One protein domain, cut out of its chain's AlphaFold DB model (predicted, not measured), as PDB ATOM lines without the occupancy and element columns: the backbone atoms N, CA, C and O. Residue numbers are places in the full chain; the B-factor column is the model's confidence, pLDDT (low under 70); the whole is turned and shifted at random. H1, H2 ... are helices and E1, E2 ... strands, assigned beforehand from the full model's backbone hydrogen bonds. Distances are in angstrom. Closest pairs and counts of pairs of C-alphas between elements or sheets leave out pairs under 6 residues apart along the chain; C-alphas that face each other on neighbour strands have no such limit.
ATOM      1  N   ARG A   4      30.444  49.784 -22.350       50.06
ATOM      2  CA  ARG A   4      31.289  50.712 -23.118       50.06
ATOM      3  C   ARG A   4      31.346  50.206 -24.554       50.06
ATOM      4  O   ARG A   4      31.716  49.055 -24.764       50.06
ATOM      5  N   GLY A   5      30.978  51.051 -25.511       43.34
ATOM      6  CA  GLY A   5      31.251  50.801 -26.923       43.34
ATOM      7  C   GLY A   5      32.617  51.390 -27.293       43.34
ATOM      8  O   GLY A   5      32.892  52.529 -26.906       43.34
ATOM      9  N   PRO A   6      33.498  50.667 -28.004       41.25
ATOM     10  CA  PRO A   6      34.603  51.300 -28.709       41.25
ATOM     11  C   PRO A   6      34.064  52.032 -29.946       41.25
ATOM     12  O   PRO A   6      33.186  51.521 -30.643       41.25
ATOM     13  N   ALA A   7      34.602  53.221 -30.228       41.72
ATOM     14  CA  ALA A   7      34.364  53.907 -31.490       41.72
ATOM     15  C   ALA A   7      34.919  53.041 -32.630       41.72
ATOM     16  O   ALA A   7      36.086  52.651 -32.608       41.72
ATOM     17  N   LEU A   8      34.076  52.721 -33.607       48.44
ATOM     18  CA  LEU A   8      34.524  52.142 -34.867       48.44
ATOM     19  C   LEU A   8      35.428  53.179 -35.541       48.44
ATOM     20  O   LEU A   8      34.949  54.233 -35.953       48.44
ATOM     21  N   ASP A   9      36.731  52.912 -35.602       42.94
ATOM     22  CA  ASP A   9      37.672  53.767 -36.325       42.94
ATOM     23  C   ASP A   9      37.390  53.656 -37.839       42.94
ATOM     24  O   ASP A   9      37.464  52.549 -38.391       42.94
ATOM     25  N   PRO A  10      37.072  54.764 -38.538       45.19
ATOM     26  CA  PRO A  10      36.830  54.756 -39.978       45.19
ATOM     27  C   PRO A  10      38.074  54.458 -40.839       45.19
ATOM     28  O   PRO A  10      37.931  54.277 -42.049       45.19
ATOM     29  N   HIS A  11      39.290  54.434 -40.274       40.19
ATOM     30  CA  HIS A  11      40.538  54.555 -41.046       40.19
ATOM     31  C   HIS A  11      41.335  53.265 -41.312       40.19
ATOM     32  O   HIS A  11      42.472  53.341 -41.784       40.19
ATOM     33  N   CYS A  12      40.779  52.064 -41.134       38.44
ATOM     34  CA  CYS A  12      41.490  50.835 -41.516       38.44
ATOM     35  C   CYS A  12      41.212  50.421 -42.974       38.44
ATOM     36  O   CYS A  12      40.292  49.659 -43.268       38.44
ATOM     37  N   ARG A  13      42.054  50.881 -43.913       38.69
ATOM     38  CA  ARG A  13      42.107  50.339 -45.285       38.69
ATOM     39  C   ARG A  13      42.657  48.908 -45.257       38.69
ATOM     40  O   ARG A  13      43.857  48.733 -45.075       38.69
ATOM     41  N   GLY A  14      41.815  47.895 -45.475       39.84
ATOM     42  CA  GLY A  14      42.314  46.528 -45.712       39.84
ATOM     43  C   GLY A  14      41.363  45.357 -45.448       39.84
ATOM     44  O   GLY A  14      41.831  44.307 -45.021       39.84
ATOM     45  N   GLY A  15      40.051  45.497 -45.658       38.28
ATOM     46  CA  GLY A  15      39.100  44.389 -45.486       38.28
ATOM     47  C   GLY A  15      38.753  43.675 -46.799       38.28
ATOM     48  O   GLY A  15      38.476  44.330 -47.802       38.28
ATOM     49  N   HIS A  16      38.710  42.339 -46.784       40.44
ATOM     50  CA  HIS A  16      38.132  41.539 -47.872       40.44
ATOM     51  C   HIS A  16      36.602  41.748 -47.944       40.44
ATOM     52  O   HIS A  16      35.945  41.722 -46.900       40.44
ATOM     53  N   PRO A  17      36.006  41.941 -49.137       36.50
ATOM     54  CA  PRO A  17      34.562  42.113 -49.275       36.50
ATOM     55  C   PRO A  17      33.817  40.798 -48.993       36.50
ATOM     56  O   PRO A  17      34.162  39.752 -49.540       36.50
ATOM     57  N   VAL A  18      32.775  40.860 -48.159       40.34
ATOM     58  CA  VAL A  18      31.792  39.780 -47.980       40.34
ATOM     59  C   VAL A  18      30.519  40.169 -48.703       40.34
ATOM     60  O   VAL A  18      30.013  41.275 -48.516       40.34
ATOM     61  N   TRP A  19      29.986  39.260 -49.514       33.12
ATOM     62  CA  TRP A  19      28.643  39.414 -50.057       33.12
ATOM     63  C   TRP A  19      27.606  39.147 -48.964       33.12
ATOM     64  O   TRP A  19      27.425  38.008 -48.538       33.12
ATOM     65  N   SER A  20      26.915  40.204 -48.539       33.22
ATOM     66  CA  SER A  20      25.639  40.107 -47.828       33.22
ATOM     67  C   SER A  20      24.486  40.148 -48.829       33.22
ATOM     68  O   SER A  20      24.519  40.900 -49.806       33.22
ATOM     69  N   SER A  21      23.430  39.384 -48.545       33.62
ATOM     70  CA  SER A  21      22.205  39.235 -49.350       33.62
ATOM     71  C   SER A  21      21.378  40.523 -49.532       33.62
ATOM     72  O   SER A  21      20.303  40.485 -50.117       33.62
ATOM     73  N   SER A  22      21.863  41.661 -49.030       39.47
ATOM     74  CA  SER A  22      21.190  42.964 -48.990       39.47
ATOM     75  C   SER A  22      21.883  44.057 -49.820       39.47
ATOM     76  O   SER A  22      21.525  45.228 -49.719       39.47
ATOM     77  N   GLY A  23      22.872  43.712 -50.654       34.72
ATOM     78  CA  GLY A  23      23.417  44.634 -51.663       34.72
ATOM     79  C   GLY A  23      24.231  45.826 -51.131       34.72
ATOM     80  O   GLY A  23      24.566  46.711 -51.913       34.72
ATOM     81  N   ARG A  24      24.593  45.868 -49.839       40.72
ATOM     82  CA  ARG A  24      25.525  46.868 -49.279       40.72
ATOM     83  C   ARG A  24      26.906  46.253 -49.064       40.72
ATOM     84  O   ARG A  24      27.037  45.241 -48.377       40.72
ATOM     85  N   GLN A  25      27.939  46.868 -49.636       40.94
ATOM     86  CA  GLN A  25      29.321  46.397 -49.542       40.94
ATOM     87  C   GLN A  25      29.966  46.930 -48.252       40.94
ATOM     88  O   GLN A  25      30.637  47.954 -48.233       40.94
ATOM     89  N   GLN A  26      29.740  46.249 -47.132       50.53
ATOM     90  CA  GLN A  26      30.387  46.586 -45.862       50.53
ATOM     91  C   GLN A  26      31.625  45.706 -45.670       50.53
ATOM     92  O   GLN A  26      31.523  44.491 -45.507       50.53
ATOM     93  N   SER A  27      32.816  46.312 -45.704       54.75
ATOM     94  CA  SER A  27      34.069  45.611 -45.414       54.75
ATOM     95  C   SER A  27      34.394  45.789 -43.936       54.75
ATOM     96  O   SER A  27      34.896  46.837 -43.522       54.75
ATOM     97  N   CYS A  28      34.076  44.772 -43.138       62.28
ATOM     98  CA  CYS A  28      34.527  44.705 -41.755       62.28
ATOM     99  C   CYS A  28      35.839  43.925 -41.684       62.28
ATOM    100  O   CYS A  28      35.901  42.801 -42.186       62.28
ATOM    101  N   CYS A  29      36.871  44.468 -41.038       75.12
ATOM    102  CA  CYS A  29      37.971  43.629 -40.571       75.12
ATOM    103  C   CYS A  29      37.521  42.883 -39.305       75.12
ATOM    104  O   CYS A  29      36.831  43.438 -38.447       75.12
ATOM    105  N   TRP A  30      37.870  41.600 -39.218       79.00
ATOM    106  CA  TRP A  30      37.515  40.739 -38.095       79.00
ATOM    107  C   TRP A  30      38.766  40.353 -37.335       79.00
ATOM    108  O   TRP A  30      39.823  40.159 -37.929       79.00
ATOM    109  N   ILE A  31      38.629  40.217 -36.024       80.19
ATOM    110  CA  ILE A  31      39.698  39.795 -35.132       80.19
ATOM    111  C   ILE A  31      39.270  38.533 -34.378       80.19
ATOM    112  O   ILE A  31      38.104  38.405 -33.993       80.19
ATOM    113  N   ASP A  32      40.193  37.583 -34.219       81.44
ATOM    114  CA  ASP A  32      40.008  36.387 -33.389       81.44
ATOM    115  C   ASP A  32      40.181  36.699 -31.888       81.44
ATOM    116  O   ASP A  32      40.560  37.803 -31.491       81.44
ATOM    117  N   ARG A  33      39.927  35.719 -31.011       78.12
ATOM    118  CA  ARG A  33      40.118  35.889 -29.556       78.12
ATOM    119  C   ARG A  33      41.560  36.235 -29.150       78.12
ATOM    120  O   ARG A  33      41.767  36.698 -28.034       78.12
ATOM    121  N   GLN A  34      42.545  35.993 -30.016       73.31
ATOM    122  CA  GLN A  34      43.961  36.285 -29.781       73.31
ATOM    123  C   GLN A  34      44.377  37.666 -30.313       73.31
ATOM    124  O   GLN A  34      45.552  38.018 -30.221       73.31
ATOM    125  N   GLY A  35      43.451  38.456 -30.864       71.00
ATOM    126  CA  GLY A  35      43.763  39.780 -31.399       71.00
ATOM    127  C   GLY A  35      44.277  39.768 -32.841       71.00
ATOM    128  O   GLY A  35      44.715  40.806 -33.334       71.00
ATOM    129  N   ARG A  36      44.250  38.626 -33.538       71.62
ATOM    130  CA  ARG A  36      44.790  38.507 -34.899       71.62
ATOM    131  C   ARG A  36      43.716  38.792 -35.948       71.62
ATOM    132  O   ARG A  36      42.587  38.317 -35.792       71.62
ATOM    133  N   PRO A  37      44.053  39.497 -37.045       72.81
ATOM    134  CA  PRO A  37      43.153  39.648 -38.180       72.81
ATOM    135  C   PRO A  37      42.732  38.284 -38.737       72.81
ATOM    136  O   PRO A  37      43.562  37.409 -38.976       72.81
ATOM    137  N   THR A  38      41.438  38.109 -38.965       75.88
ATOM    138  CA  THR A  38      40.844  36.888 -39.510       75.88
ATOM    139  C   THR A  38      39.824  37.238 -40.585       75.88
ATOM    140  O   THR A  38      39.279  38.340 -40.637       75.88
ATOM    141  N   SER A  39      39.515  36.260 -41.434       72.06
ATOM    142  CA  SER A  39      38.349  36.323 -42.302       72.06
ATOM    143  C   SER A  39      37.048  36.419 -41.486       72.06
ATOM    144  O   SER A  39      36.983  35.884 -40.365       72.06
ATOM    145  N   PRO A  40      36.010  37.060 -42.049       71.88
ATOM    146  CA  PRO A  40      34.665  37.091 -41.485       71.88
ATOM    147  C   PRO A  40      34.146  35.693 -41.142       71.88
ATOM    148  O   PRO A  40      34.586  34.701 -41.737       71.88
ATOM    149  N   PRO A  41      33.222  35.576 -40.176       71.81
ATOM    150  CA  PRO A  41      32.514  34.329 -39.966       71.81
ATOM    151  C   PRO A  41      31.751  33.960 -41.249       71.81
ATOM    152  O   PRO A  41      31.232  34.852 -41.927       71.81
ATOM    153  N   PRO A  42      31.717  32.667 -41.617       65.62
ATOM    154  CA  PRO A  42      31.009  32.225 -42.810       65.62
ATOM    155  C   PRO A  42      29.527  32.636 -42.748       65.62
ATOM    156  O   PRO A  42      28.951  32.675 -41.653       65.62
ATOM    157  N   PRO A  43      28.893  32.925 -43.903       60.19
ATOM    158  CA  PRO A  43      27.447  33.096 -43.975       60.19
ATOM    159  C   PRO A  43      26.759  31.854 -43.410       60.19
ATOM    160  O   PRO A  43      27.300  30.757 -43.522       60.19
ATOM    161  N   ARG A  44      25.586  32.040 -42.793       60.91
ATOM    162  CA  ARG A  44      24.805  30.997 -42.109       60.91
ATOM    163  C   ARG A  44      24.767  29.702 -42.936       60.91
ATOM    164  O   ARG A  44      23.973  29.598 -43.864       60.91
ATOM    165  N   ASP A  45      25.592  28.724 -42.581       46.03
ATOM    166  CA  ASP A  45      25.518  27.385 -43.155       46.03
ATOM    167  C   ASP A  45      25.198  26.414 -42.017       46.03
ATOM    168  O   ASP A  45      26.001  26.185 -41.108       46.03
ATOM    169  N   SER A  46      23.983  25.864 -42.046       52.22
ATOM    170  CA  SER A  46      23.413  24.993 -41.005       52.22
ATOM    171  C   SER A  46      24.194  23.689 -40.788       52.22
ATOM    172  O   SER A  46      23.841  22.897 -39.918       52.22
ATOM    173  N   ARG A  47      25.244  23.442 -41.580       51.03
ATOM    174  CA  ARG A  47      26.052  22.215 -41.556       51.03
ATOM    175  C   ARG A  47      27.276  22.285 -40.642       51.03
ATOM    176  O   ARG A  47      27.815  21.242 -40.295       51.03
ATOM    177  N   TYR A  48      27.653  23.479 -40.185       49.44
ATOM    178  CA  TYR A  48      28.617  23.688 -39.099       49.44
ATOM    179  C   TYR A  48      28.054  24.749 -38.158       49.44
ATOM    180  O   TYR A  48      28.506  25.892 -38.126       49.44
ATOM    181  N   GLY A  49      26.992  24.379 -37.441       54.28
ATOM    182  CA  GLY A  49      26.305  25.289 -36.537       54.28
ATOM    183  C   GLY A  49      27.270  25.825 -35.470       54.28
ATOM    184  O   GLY A  49      27.841  25.023 -34.725       54.28
ATOM    185  N   PRO A  50      27.470  27.150 -35.356       58.28
ATOM    186  CA  PRO A  50      28.149  27.713 -34.198       58.28
ATOM    187  C   PRO A  50      27.399  27.284 -32.931       58.28
ATOM    188  O   PRO A  50      26.170  27.196 -32.929       58.28
ATOM    189  N   ARG A  51      28.137  26.953 -31.865       77.75
ATOM    190  CA  ARG A  51      27.563  26.413 -30.625       77.75
ATOM    191  C   ARG A  51      26.707  27.486 -29.955       77.75
ATOM    192  O   ARG A  51      27.231  28.341 -29.240       77.75
ATOM    193  N   THR A  52      25.402  27.457 -30.209       88.69
ATOM    194  CA  THR A  52      24.458  28.325 -29.512       88.69
ATOM    195  C   THR A  52      24.244  27.795 -28.097       88.69
ATOM    196  O   THR A  52      24.048  26.594 -27.908       88.69
ATOM    197  N   ARG A  53      24.288  28.669 -27.094       93.56
ATOM    198  CA  ARG A  53      24.072  28.326 -25.686       93.56
ATOM    199  C   ARG A  53      23.191  29.359 -25.002       93.56
ATOM    200  O   ARG A  53      23.238  30.540 -25.338       93.56
ATOM    201  N   LYS A  54      22.401  28.902 -24.037       94.88
ATOM    202  CA  LYS A  54      21.563  29.757 -23.198       94.88
ATOM    203  C   LYS A  54      22.335  30.119 -21.929       94.88
ATOM    204  O   LYS A  54      22.923  29.233 -21.313       94.88
ATOM    205  N   VAL A  55      22.351  31.394 -21.561       96.19
ATOM    206  CA  VAL A  55      23.067  31.917 -20.388       96.19
ATOM    207  C   VAL A  55      22.101  32.738 -19.545       96.19
ATOM    208  O   VAL A  55      21.397  33.596 -20.070       96.19
ATOM    209  N   GLU A  56      22.063  32.490 -18.241       96.25
ATOM    210  CA  GLU A  56      21.239  33.253 -17.304       96.25
ATOM    211  C   GLU A  56      22.111  34.205 -16.487       96.25
ATOM    212  O   GLU A  56      23.155  33.817 -15.966       96.25
ATOM    213  N   LEU A  57      21.674  35.457 -16.369       95.06
ATOM    214  CA  LEU A  57      22.351  36.508 -15.620       95.06
ATOM    215  C   LEU A  57      21.419  37.082 -14.556       95.06
ATOM    216  O   LEU A  57      20.252  37.369 -14.834       95.06
ATOM    217  N   CYS A  58      21.967  37.323 -13.367       95.44
ATOM    218  CA  CYS A  58      21.323  38.077 -12.297       95.44
ATOM    219  C   CYS A  58      22.318  39.110 -11.759       95.44
ATOM    220  O   CYS A  58      23.424  38.753 -11.350       95.44
ATOM    221  N   ILE A  59      21.957  40.392 -11.830       93.25
ATOM    222  CA  ILE A  59      22.781  41.512 -11.368       93.25
ATOM    223  C   ILE A  59      22.278  41.949  -9.996       93.25
ATOM    224  O   ILE A  59      21.283  42.676  -9.897       93.25
ATOM    225  N   GLU A  60      23.004  41.561  -8.953       92.88
ATOM    226  CA  GLU A  60      22.690  41.963  -7.583       92.88
ATOM    227  C   GLU A  60      23.047  43.439  -7.316       92.88
ATOM    228  O   GLU A  60      23.860  44.041  -8.036       92.88
ATOM    229  N   PRO A  61      22.463  44.069  -6.278       89.50
ATOM    230  CA  PRO A  61      22.866  45.403  -5.845       89.50
ATOM    231  C   PRO A  61      24.382  45.486  -5.606       89.50
ATOM    232  O   PRO A  61      24.973  44.635  -4.949       89.50
ATOM    233  N   GLY A  62      25.025  46.511  -6.168       86.94
ATOM    234  CA  GLY A  62      26.481  46.690  -6.092       86.94
ATOM    235  C   GLY A  62      27.290  45.920  -7.144       86.94
ATOM    236  O   GLY A  62      28.475  46.197  -7.302       86.94
ATOM    237  N   GLN A  63      26.674  45.019  -7.916       88.12
ATOM    238  CA  GLN A  63      27.339  44.337  -9.025       88.12
ATOM    239  C   GLN A  63      27.191  45.100 -10.348       88.12
ATOM    240  O   GLN A  63      26.237  45.850 -10.585       88.12
ATOM    241  N   SER A  64      28.146  44.886 -11.250       87.12
ATOM    242  CA  SER A  64      28.084  45.337 -12.636       87.12
ATOM    243  C   SER A  64      27.932  44.142 -13.579       87.12
ATOM    244  O   SER A  64      28.442  43.051 -13.322       87.12
ATOM    245  N   LEU A  65      27.243  44.371 -14.700       93.12
ATOM    246  CA  LEU A  65      27.164  43.400 -15.787       93.12
ATOM    247  C   LEU A  65      28.563  43.059 -16.336       93.12
ATOM    248  O   LEU A  65      28.880  41.886 -16.469       93.12
ATOM    249  N   GLY A  66      29.390  44.084 -16.587       92.19
ATOM    250  CA  GLY A  66      30.788  43.951 -17.018       92.19
ATOM    251  C   GLY A  66      30.958  43.469 -18.457       92.19
ATOM    252  O   GLY A  66      31.768  42.588 -18.718       92.19
ATOM    253  N   LEU A  67      30.174  44.023 -19.385       91.00
ATOM    254  CA  LEU A  67      30.181  43.658 -20.802       91.00
ATOM    255  C   LEU A  67      30.460  44.872 -21.678       91.00
ATOM    256  O   LEU A  67      29.868  45.930 -21.496       91.00
ATOM    257  N   MET A  68      31.298  44.684 -22.690       91.88
ATOM    258  CA  MET A  68      31.466  45.615 -23.801       91.88
ATOM    259  C   MET A  68      30.845  45.006 -25.055       91.88
ATOM    260  O   MET A  68      31.087  43.834 -25.357       91.88
ATOM    261  N   ILE A  69      30.048  45.797 -25.774       93.06
ATOM    262  CA  ILE A  69      29.378  45.368 -27.005       93.06
ATOM    263  C   ILE A  69      29.688  46.312 -28.165       93.06
ATOM    264  O   ILE A  69      30.049  47.471 -27.964       93.06
ATOM    265  N   ARG A  70      29.517  45.812 -29.388       88.94
ATOM    266  CA  ARG A  70      29.561  46.592 -30.635       88.94
ATOM    267  C   ARG A  70      28.703  45.915 -31.708       88.94
ATOM    268  O   ARG A  70      28.312  44.756 -31.551       88.94
ATOM    269  N   GLY A  71      28.543  46.594 -32.839       87.94
ATOM    270  CA  GLY A  71      27.634  46.178 -33.905       87.94
ATOM    271  C   GLY A  71      26.250  46.765 -33.668       87.94
ATOM    272  O   GLY A  71      26.105  47.647 -32.824       87.94
ATOM    273  N   GLY A  72      25.274  46.292 -34.431       85.12
ATOM    274  CA  GLY A  72      23.950  46.892 -34.528       85.12
ATOM    275  C   GLY A  72      23.478  46.893 -35.977       85.12
ATOM    276  O   GLY A  72      24.294  46.945 -36.912       85.12
ATOM    277  N   LEU A  73      22.164  46.809 -36.161       83.38
ATOM    278  CA  LEU A  73      21.517  46.782 -37.470       83.38
ATOM    279  C   LEU A  73      21.938  47.958 -38.364       83.38
ATOM    280  O   LEU A  73      22.151  47.779 -39.563       83.38
ATOM    281  N   GLU A  74      22.122  49.143 -37.786       80.25
ATOM    282  CA  GLU A  74      22.579  50.356 -38.467       80.25
ATOM    283  C   GLU A  74      23.969  50.194 -39.109       80.25
ATOM    284  O   GLU A  74      24.289  50.851 -40.102       80.25
ATOM    285  N   TYR A  75      24.769  49.254 -38.598       77.19
ATOM    286  CA  TYR A  75      26.074  48.876 -39.134       77.19
ATOM    287  C   TYR A  75      26.023  47.616 -40.007       77.19
ATOM    288  O   TYR A  75      27.067  47.174 -40.477       77.19
ATOM    289  N   GLY A  76      24.841  47.026 -40.220       76.25
ATOM    290  CA  GLY A  76      24.662  45.745 -40.915       76.25
ATOM    291  C   GLY A  76      25.298  44.557 -40.186       76.25
ATOM    292  O   GLY A  76      25.676  43.566 -40.812       76.25
ATOM    293  N   LEU A  77      25.446  44.659 -38.862       84.00
ATOM    294  CA  LEU A  77      26.081  43.661 -38.007       84.00
ATOM    295  C   LEU A  77      25.133  43.252 -36.878       84.00
ATOM    296  O   LEU A  77      24.394  44.075 -36.357       84.00
ATOM    297  N   GLY A  78      25.225  42.004 -36.417       88.69
ATOM    298  CA  GLY A  78      24.621  41.625 -35.135       88.69
ATOM    299  C   GLY A  78      25.333  42.271 -33.938       88.69
ATOM    300  O   GLY A  78      26.371  42.918 -34.092       88.69
ATOM    301  N   ILE A  79      24.816  42.040 -32.732       93.56
ATOM    302  CA  ILE A  79      25.430  42.517 -31.486       93.56
ATOM    303  C   ILE A  79      26.497  41.524 -31.006       93.56
ATOM    304  O   ILE A  79      26.197  40.363 -30.725       93.56
ATOM    305  N   TYR A  80      27.749  41.976 -30.890       93.00
ATOM    306  CA  TYR A  80      28.884  41.142 -30.476       93.00
ATOM    307  C   TYR A  80      29.515  41.618 -29.175       93.00
ATOM    308  O   TYR A  80      29.723  42.815 -28.985       93.00
ATOM    309  N   ILE A  81      29.948  40.661 -28.355       93.88
ATOM    310  CA  ILE A  81      30.733  40.900 -27.145       93.88
ATOM    311  C   ILE A  81      32.197  41.146 -27.528       93.88
ATOM    312  O   ILE A  81      32.840  40.356 -28.227       93.88
ATOM    313  N   THR A  82      32.728  42.276 -27.074       89.12
ATOM    314  CA  THR A  82      34.074  42.770 -27.406       89.12
ATOM    315  C   THR A  82      35.013  42.735 -26.216       89.12
ATOM    316  O   THR A  82      36.222  42.844 -26.387       89.12
ATOM    317  N   GLY A  83      34.455  42.601 -25.020       88.94
ATOM    318  CA  GLY A  83      35.192  42.590 -23.777       88.94
ATOM    319  C   GLY A  83      34.286  42.176 -22.628       88.94
ATOM    320  O   GLY A  83      33.080  42.433 -22.647       88.94
ATOM    321  N   VAL A  84      34.889  41.511 -21.654       92.88
ATOM    322  CA  VAL A  84      34.239  41.027 -20.441       92.88
ATOM    323  C   VAL A  84      35.136  41.432 -19.281       92.88
ATOM    324  O   VAL A  84      36.323  41.103 -19.274       92.88
ATOM    325  N   ASP A  85      34.594  42.200 -18.342       91.81
ATOM    326  CA  ASP A  85      35.336  42.626 -17.159       91.81
ATOM    327  C   ASP A  85      35.535  41.414 -16.243       91.81
ATOM    328  O   ASP A  85      34.577  40.696 -15.948       91.81
ATOM    329  N   LYS A  86      36.764  41.197 -15.771       91.44
ATOM    330  CA  LYS A  86      37.075  40.107 -14.839       91.44
ATOM    331  C   LYS A  86      36.220  40.212 -13.573       91.44
ATOM    332  O   LYS A  86      35.981  41.314 -13.079       91.44
ATOM    333  N   ASP A  87      35.775  39.069 -13.056       91.75
ATOM    334  CA  ASP A  87      34.970  38.955 -11.837       91.75
ATOM    335  C   ASP A  87      33.608  39.682 -11.928       91.75
ATOM    336  O   ASP A  87      32.936  39.922 -10.920       91.75
ATOM    337  N   SER A  88      33.154  40.023 -13.136       94.25
ATOM    338  CA  SER A  88      31.823  40.581 -13.377       94.25
ATOM    339  C   SER A  88      30.734  39.505 -13.412       94.25
ATOM    340  O   SER A  88      31.006  38.303 -13.381       94.25
ATOM    341  N   VAL A  89      29.467  39.931 -13.477       95.38
ATOM    342  CA  VAL A  89      28.340  39.003 -13.675       95.38
ATOM    343  C   VAL A  89      28.488  38.250 -15.002       95.38
ATOM    344  O   VAL A  89      28.230  37.052 -15.046       95.38
ATOM    345  N   ALA A  90      28.942  38.923 -16.059       95.56
ATOM    346  CA  ALA A  90      29.164  38.306 -17.359       95.56
ATOM    347  C   ALA A  90      30.306  37.279 -17.364       95.56
ATOM    348  O   ALA A  90      30.148  36.210 -17.951       95.56
ATOM    349  N   ASP A  91      31.416  37.576 -16.681       95.25
ATOM    350  CA  ASP A  91      32.564  36.667 -16.559       95.25
ATOM    351  C   ASP A  91      32.173  35.375 -15.834       95.25
ATOM    352  O   ASP A  91      32.346  34.273 -16.355       95.25
ATOM    353  N   ARG A  92      31.511  35.501 -14.675       95.56
ATOM    354  CA  ARG A  92      31.021  34.342 -13.906       95.56
ATOM    355  C   ARG A  92      29.985  33.509 -14.656       95.56
ATOM    356  O   ARG A  92      29.857  32.318 -14.393       95.56
ATOM    357  N   ALA A  93      29.250  34.127 -15.574       94.94
ATOM    358  CA  ALA A  93      28.292  33.442 -16.431       94.94
ATOM    359  C   ALA A  93      28.935  32.778 -17.664       94.94
ATOM    360  O   ALA A  93      28.236  32.152 -18.461       94.94
ATOM    361  N   GLY A  94      30.256  32.902 -17.832       94.12
ATOM    362  CA  GLY A  94      31.001  32.282 -18.924       94.12
ATOM    363  C   GLY A  94      30.747  32.933 -20.282       94.12
ATOM    364  O   GLY A  94      30.787  32.247 -21.308       94.12
ATOM    365  N   LEU A  95      30.438  34.233 -20.308       95.19
ATOM    366  CA  LEU A  95      30.413  35.011 -21.545       95.19
ATOM    367  C   LEU A  95      31.839  35.327 -21.984       95.19
ATOM    368  O   LEU A  95      32.708  35.602 -21.161       95.19
ATOM    369  N   LEU A  96      32.083  35.277 -23.289       93.38
ATOM    370  CA  LEU A  96      33.415  35.397 -23.866       93.38
ATOM    371  C   LEU A  96      33.446  36.457 -24.965       93.38
ATOM    372  O   LEU A  96      32.468  36.724 -25.662       93.38
ATOM    373  N   VAL A  97      34.627  37.029 -25.178       90.69
ATOM    374  CA  VAL A  97      34.889  37.866 -26.352       90.69
ATOM    375  C   VAL A  97      34.712  37.031 -27.623       90.69
ATOM    376  O   VAL A  97      35.232  35.916 -27.730       90.69
ATOM    377  N   GLY A  98      33.978  37.573 -28.597       89.44
ATOM    378  CA  GLY A  98      33.630  36.853 -29.826       89.44
ATOM    379  C   GLY A  98      32.297  36.116 -29.772       89.44
ATOM    380  O   GLY A  98      31.912  35.513 -30.768       89.44
ATOM    381  N   ASP A  99      31.577  36.174 -28.656       93.69
ATOM    382  CA  ASP A  99      30.181  35.755 -28.604       93.69
ATOM    383  C   ASP A  99      29.276  36.778 -29.319       93.69
ATOM    384  O   ASP A  99      29.465  37.993 -29.199       93.69
ATOM    385  N   GLN A 100      28.272  36.286 -30.046       93.88
ATOM    386  CA  GLN A 100      27.179  37.082 -30.609       93.88
ATOM    387  C   GLN A 100      25.918  36.894 -29.757       93.88
ATOM    388  O   GLN A 100      25.536  35.759 -29.458       93.88
ATOM    389  N   ILE A 101      25.251  37.992 -29.404       95.56
ATOM    390  CA  ILE A 101      23.957  37.971 -28.717       95.56
ATOM    391  C   ILE A 101      22.863  37.798 -29.772       95.56
ATOM    392  O   ILE A 101      22.727  38.626 -30.670       95.56
ATOM    393  N   ILE A 102      22.117  36.700 -29.679       95.00
ATOM    394  CA  ILE A 102      21.029  36.356 -30.604       95.00
ATOM    395  C   ILE A 102      19.680  36.766 -30.025       95.00
ATOM    396  O   ILE A 102      18.806  37.214 -30.756       95.00
ATOM    397  N   GLU A 103      19.518  36.638 -28.709       95.31
ATOM    398  CA  GLU A 103      18.247  36.893 -28.035       95.31
ATOM    399  C   GLU A 103      18.485  37.332 -26.585       95.31
ATOM    400  O   GLU A 103      19.397  36.819 -25.927       95.31
ATOM    401  N   VAL A 104      17.650  38.239 -26.071       96.44
ATOM    402  CA  VAL A 104      17.616  38.637 -24.653       96.44
ATOM    403  C   VAL A 104      16.178  38.576 -24.166       96.44
ATOM    404  O   VAL A 104      15.323  39.280 -24.686       96.44
ATOM    405  N   ASN A 105      15.891  37.750 -23.159       94.62
ATOM    406  CA  ASN A 105      14.546  37.608 -22.583       94.62
ATOM    407  C   ASN A 105      13.446  37.301 -23.626       94.62
ATOM    408  O   ASN A 105      12.302  37.712 -23.457       94.62
ATOM    409  N   GLY A 106      13.786  36.573 -24.696       88.94
ATOM    410  CA  GLY A 106      12.862  36.252 -25.793       88.94
ATOM    411  C   GLY A 106      12.706  37.355 -26.847       88.94
ATOM    412  O   GLY A 106      11.911  37.213 -27.771       88.94
ATOM    413  N   GLN A 107      13.438  38.467 -26.720       92.19
ATOM    414  CA  GLN A 107      13.517  39.501 -27.747       92.19
ATOM    415  C   GLN A 107      14.686  39.213 -28.690       92.19
ATOM    416  O   GLN A 107      15.817  39.027 -28.236       92.19
ATOM    417  N   ASN A 108      14.418  39.214 -29.997       89.56
ATOM    418  CA  ASN A 108      15.423  39.006 -31.037       89.56
ATOM    419  C   ASN A 108      16.444  40.158 -31.076       89.56
ATOM    420  O   ASN A 108      16.066  41.326 -31.130       89.56
ATOM    421  N   PHE A 109      17.731  39.814 -31.069       93.88
ATOM    422  CA  PHE A 109      18.869  40.737 -31.141       93.88
ATOM    423  C   PHE A 109      19.645  40.625 -32.462       93.88
ATOM    424  O   PHE A 109      20.614  41.356 -32.666       93.88
ATOM    425  N   GLU A 110      19.237  39.744 -33.387       84.38
ATOM    426  CA  GLU A 110      19.871  39.648 -34.709       84.38
ATOM    427  C   GLU A 110      19.664  40.919 -35.554       84.38
ATOM    428  O   GLU A 110      20.514  41.221 -36.390       84.38
ATOM    429  N   GLU A 111      18.586  41.668 -35.304       83.75
ATOM    430  CA  GLU A 111      18.232  42.915 -36.003       83.75
ATOM    431  C   GLU A 111      18.098  44.118 -35.050       83.75
ATOM    432  O   GLU A 111      17.541  45.144 -35.424       83.75
ATOM    433  N   ALA A 112      18.605  44.014 -33.819       85.31
ATOM    434  CA  ALA A 112      18.591  45.136 -32.881       85.31
ATOM    435  C   ALA A 112      19.612  46.210 -33.287       85.31
ATOM    436  O   ALA A 112      20.725  45.892 -33.730       85.31
ATOM    437  N   THR A 113      19.259  47.480 -33.095       86.94
ATOM    438  CA  THR A 113      20.233  48.577 -33.186       86.94
ATOM    439  C   THR A 113      21.191  48.563 -31.994       86.94
ATOM    440  O   THR A 113      20.933  47.914 -30.972       86.94
ATOM    441  N   HIS A 114      22.318  49.273 -32.097       87.38
ATOM    442  CA  HIS A 114      23.257  49.378 -30.983       87.38
ATOM    443  C   HIS A 114      22.600  49.991 -29.743       87.38
ATOM    444  O   HIS A 114      22.730  49.447 -28.645       87.38
ATOM    445  N   ASP A 115      21.887  51.101 -29.923       88.12
ATOM    446  CA  ASP A 115      21.284  51.854 -28.822       88.12
ATOM    447  C   ASP A 115      20.200  51.040 -28.105       88.12
ATOM    448  O   ASP A 115      20.223  50.955 -26.875       88.12
ATOM    449  N   GLU A 116      19.328  50.349 -28.849       90.12
ATOM    450  CA  GLU A 116      18.336  49.429 -28.273       90.12
ATOM    451  C   GLU A 116      19.007  48.315 -27.461       90.12
ATOM    452  O   GLU A 116      18.607  48.022 -26.331       90.12
ATOM    453  N   ALA A 117      20.068  47.706 -28.003       92.62
ATOM    454  CA  ALA A 117      20.802  46.661 -27.302       92.62
ATOM    455  C   ALA A 117      21.429  47.185 -26.000       92.62
ATOM    456  O   ALA A 117      21.355  46.522 -24.961       92.62
ATOM    457  N   VAL A 118      22.019  48.384 -26.026       92.00
ATOM    458  CA  VAL A 118      22.587  49.039 -24.840       92.00
ATOM    459  C   VAL A 118      21.507  49.321 -23.796       92.00
ATOM    460  O   VAL A 118      21.743  49.080 -22.608       92.00
ATOM    461  N   GLU A 119      20.349  49.833 -24.210       91.69
ATOM    462  CA  GLU A 119      19.234  50.140 -23.318       91.69
ATOM    463  C   GLU A 119      18.728  48.878 -22.610       91.69
ATOM    464  O   GLU A 119      18.696  48.820 -21.377       91.69
ATOM    465  N   ILE A 120      18.420  47.826 -23.371       92.50
ATOM    466  CA  ILE A 120      17.873  46.573 -22.837       92.50
ATOM    467  C   ILE A 120      18.861  45.910 -21.868       92.50
ATOM    468  O   ILE A 120      18.460  45.464 -20.788       92.50
ATOM    469  N   LEU A 121      20.154  45.869 -22.210       92.94
ATOM    470  CA  LEU A 121      21.190  45.258 -21.368       92.94
ATOM    471  C   LEU A 121      21.466  46.052 -20.080       92.94
ATOM    472  O   LEU A 121      21.929  45.478 -19.093       92.94
ATOM    473  N   LYS A 122      21.204  47.366 -20.067       89.44
ATOM    474  CA  LYS A 122      21.348  48.212 -18.869       89.44
ATOM    475  C   LYS A 122      20.123  48.148 -17.960       89.44
ATOM    476  O   LYS A 122      20.276  48.144 -16.739       89.44
ATOM    477  N   THR A 123      18.925  48.122 -18.531       89.31
ATOM    478  CA  THR A 123      17.677  48.218 -17.763       89.31
ATOM    479  C   THR A 123      17.335  46.906 -17.056       89.31
ATOM    480  O   THR A 123      16.823  46.912 -15.935       89.31
ATOM    481  N   ASN A 124      17.670  45.761 -17.657       90.25
ATOM    482  CA  ASN A 124      17.308  44.458 -17.113       90.25
ATOM    483  C   ASN A 124      18.322  43.940 -16.082       90.25
ATOM    484  O   ASN A 124      19.505  43.764 -16.360       90.25
ATOM    485  N   LYS A 125      17.835  43.630 -14.875       91.94
ATOM    486  CA  LYS A 125      18.638  43.020 -13.797       91.94
ATOM    487  C   LYS A 125      18.735  41.507 -13.901       91.94
ATOM    488  O   LYS A 125      19.733  40.933 -13.479       91.94
ATOM    489  N   ARG A 126      17.705  40.876 -14.462       94.25
ATOM    490  CA  ARG A 126      17.654  39.441 -14.720       94.25
ATOM    491  C   ARG A 126      17.466  39.225 -16.210       94.25
ATOM    492  O   ARG A 126      16.539  39.773 -16.804       94.25
ATOM    493  N   MET A 127      18.375  38.471 -16.809       95.62
ATOM    494  CA  MET A 127      18.403  38.267 -18.250       95.62
ATOM    495  C   MET A 127      18.644  36.809 -18.585       95.62
ATOM    496  O   MET A 127      19.454  36.136 -17.957       95.62
ATOM    497  N   THR A 128      17.954  36.349 -19.613       96.75
ATOM    498  CA  THR A 128      18.196  35.079 -20.276       96.75
ATOM    499  C   THR A 128      18.697  35.378 -21.679       96.75
ATOM    500  O   THR A 128      17.955  35.906 -22.501       96.75
ATOM    501  N   LEU A 129      19.959  35.066 -21.935       96.69
ATOM    502  CA  LEU A 129      20.643  35.317 -23.194       96.69
ATOM    503  C   LEU A 129      20.692  34.046 -24.033       96.69
ATOM    504  O   LEU A 129      21.076  32.990 -23.528       96.69
ATOM    505  N   LEU A 130      20.390  34.158 -25.323       95.19
ATOM    506  CA  LEU A 130      20.786  33.167 -26.315       95.19
ATOM    507  C   LEU A 130      22.053  33.666 -27.010       95.19
ATOM    508  O   LEU A 130      22.048  34.708 -27.664       95.19
ATOM    509  N   ILE A 131      23.146  32.930 -26.847       95.19
ATOM    510  CA  ILE A 131      24.482  33.318 -27.299       95.19
ATOM    511  C   ILE A 131      24.966  32.362 -28.369       95.19
ATOM    512  O   ILE A 131      24.858  31.153 -28.203       95.19
ATOM    513  N   ARG A 132      25.577  32.891 -29.423       91.31
ATOM    514  CA  ARG A 132      26.276  32.119 -30.449       91.31
ATOM    515  C   ARG A 132      27.779  32.333 -30.304       91.31
ATOM    516  O   ARG A 132      28.243  33.464 -30.427       91.31
ATOM    517  N   ASP A 133      28.538  31.260 -30.085       90.56
ATOM    518  CA  ASP A 133      30.002  31.350 -30.091       90.56
ATOM    519  C   ASP A 133      30.513  31.508 -31.530       90.56
ATOM    520  O   ASP A 133      30.524  30.551 -32.307       90.56
ATOM    521  N   VAL A 134      30.905  32.732 -31.888       88.38
ATOM    522  CA  VAL A 134      31.500  33.052 -33.193       88.38
ATOM    523  C   VAL A 134      33.029  33.029 -33.115       88.38
ATOM    524  O   VAL A 134      33.704  32.848 -34.129       88.38
ATOM    525  N   GLY A 135      33.598  33.219 -31.921       84.75
ATOM    526  CA  GLY A 135      35.043  33.293 -31.686       84.75
ATOM    527  C   GLY A 135      35.744  34.464 -32.386       84.75
ATOM    528  O   GLY A 135      36.974  34.543 -32.362       84.75
ATOM    529  N   LYS A 136      34.978  35.358 -33.020       84.06
ATOM    530  CA  LYS A 136      35.465  36.468 -33.838       84.06
ATOM    531  C   LYS A 136      34.638  37.717 -33.616       84.06
ATOM    532  O   LYS A 136      33.500  37.682 -33.156       84.06
ATOM    533  N   VAL A 137      35.248  38.836 -33.959       84.94
ATOM    534  CA  VAL A 137      34.904  40.115 -33.372       84.94
ATOM    535  C   VAL A 137      35.076  41.200 -34.450       84.94
ATOM    536  O   VAL A 137      36.186  41.312 -34.971       84.94
ATOM    537  N   PRO A 138      34.038  41.974 -34.854       81.00
ATOM    538  CA  PRO A 138      34.259  43.085 -35.785       81.00
ATOM    539  C   PRO A 138      35.210  44.134 -35.189       81.00
ATOM    540  O   PRO A 138      35.126  44.453 -34.008       81.00
ATOM    541  N   HIS A 139      36.147  44.654 -35.972       68.19
ATOM    542  CA  HIS A 139      37.159  45.588 -35.467       68.19
ATOM    543  C   HIS A 139      37.012  46.989 -36.073       68.19
ATOM    544  O   HIS A 139      36.911  47.963 -35.335       68.19
ATOM    545  N   SER A 140      36.871  47.081 -37.393       59.56
ATOM    546  CA  SER A 140      36.557  48.319 -38.116       59.56
ATOM    547  C   SER A 140      35.590  47.975 -39.234       59.56
ATOM    548  O   SER A 140      35.846  47.032 -39.984       59.56
ATOM    549  N   CYS A 141      34.486  48.708 -39.353       49.81
ATOM    550  CA  CYS A 141      33.538  48.553 -40.448       49.81
ATOM    551  C   CYS A 141      33.565  49.802 -41.328       49.81
ATOM    552  O   CYS A 141      33.213  50.895 -40.889       49.81
ATOM    553  N   THR A 142      33.971  49.645 -42.585       41.97
ATOM    554  CA  THR A 142      33.784  50.689 -43.594       41.97
ATOM    555  C   THR A 142      32.490  50.381 -44.332       41.97
ATOM    556  O   THR A 142      32.405  49.394 -45.071       41.97
ATOM    557  N   THR A 143      31.464  51.209 -44.131       38.00
ATOM    558  CA  THR A 143      30.280  51.202 -44.995       38.00
ATOM    559  C   THR A 143      30.701  51.743 -46.351       38.00
ATOM    560  O   THR A 143      30.713  52.951 -46.568       38.00
ATOM    561  N   SER A 144      31.091  50.852 -47.264       38.72
ATOM    562  CA  SER A 144      31.285  51.246 -48.653       38.72
ATOM    563  C   SER A 144      29.902  51.278 -49.293       38.72
ATOM    564  O   SER A 144      29.274  50.243 -49.523       38.72
ATOM    565  N   GLN A 145      29.394  52.476 -49.577       28.27
ATOM    566  CA  GLN A 145      28.467  52.587 -50.696       28.27
ATOM    567  C   GLN A 145      29.216  52.141 -51.960       28.27
ATOM    568  O   GLN A 145      30.411  52.397 -52.104       28.27
TER     569      GLN A 145
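AT A GLANCE: This is residues 4 to 145 of the 279 residues of the protein "Whirlin" of Habropoda laboriosa (UniProt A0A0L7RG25). What does the model look like? A strongly twisted, curled sheet of five strands, E2 E6 E5 E4 E3, has H2 packed on one face near E3 and short H1 on the opposite face; a ribbon of two strands, E1 and E7, crosses it partly face to face near E4 and E3. What makes it up? The printed part has 142 residues, with E1 E2 E3 E4 H1 E5 H2 E6 E7 in order along it, and both sheets are antiparallel. The class is mixed, helices and strands, with under half of the residues in named elements; the whole is compact, with a radius of gyration of the C-alphas of 15.0 A and spans of 45 by 34 by 28 A.

IN THESE COORDINATES: Where does the first strand begin? After residues 4 to 24, with no named element, E1, residues 25 to 32, begins at C-alpha 25, (29.321, 46.397, -49.542), and is 21.8 A long. What follows? E2 is residues 52 to 58, 20.0 A; E3 67 to 72, 15.4 A; E4 77 to 84, 19.5 A; H1 89 to 92, 5.4 A; and E5 99 to 104, 13.5 A. What comes last? H2 is residues 114 to 123, 14.4 A; E6, 126 to 133, 21.3 A; and E7, 136 to 144, 21.3 A, ends at C-alpha 144, (31.285, 51.246, -48.653).

HOW THE PARTS SIT: How is the large sheet paired? E2 and E6 have N 55 and O 129 at 2.8 A, within hydrogen-bond range, E6 and E5 have N 102 and O 130 at 2.8 A, and E5 and E4 have N 101 and O 79 at 2.9 A. E4 and E3, a hairpin, have N 82 and O 68 at 2.8 A. Where are the helices? H2 is on the sheet at a height of 8.1 A, its closest C-alphas to E3 being His 114 and Gly 72, 4.4 A; every O i to N i+4 pair in it is within hydrogen-bond range. H1, on the opposite face at a height of 4.7 A, is too short for such a pair, and its one O i to N i+3 pair is not within range. How does the small sheet stand? E1 and E7 have N 29 and O 140 at 3.0 A, and with the large sheet they form a sandwich, two sheets face to face, the strands of one at 58 degrees to those of the other. The closest C-alphas of E4 and E7 are Thr 82 and Val 137, 6.6 A; E7 bends by 61 degrees at residue 139.

THE WHOLE: How large is it? The two C-alphas farthest apart, of Gly 23 and Pro 61, are 45.8 A apart. Is it continuous? The printed part has no cut, and the link from E1 to E2, 19 residues, is long. Where is confidence low? The pLDDT is under 70 at residues 4 to 28, 42 to 50 and 139 to 145; the mean of the printed part is 76.3.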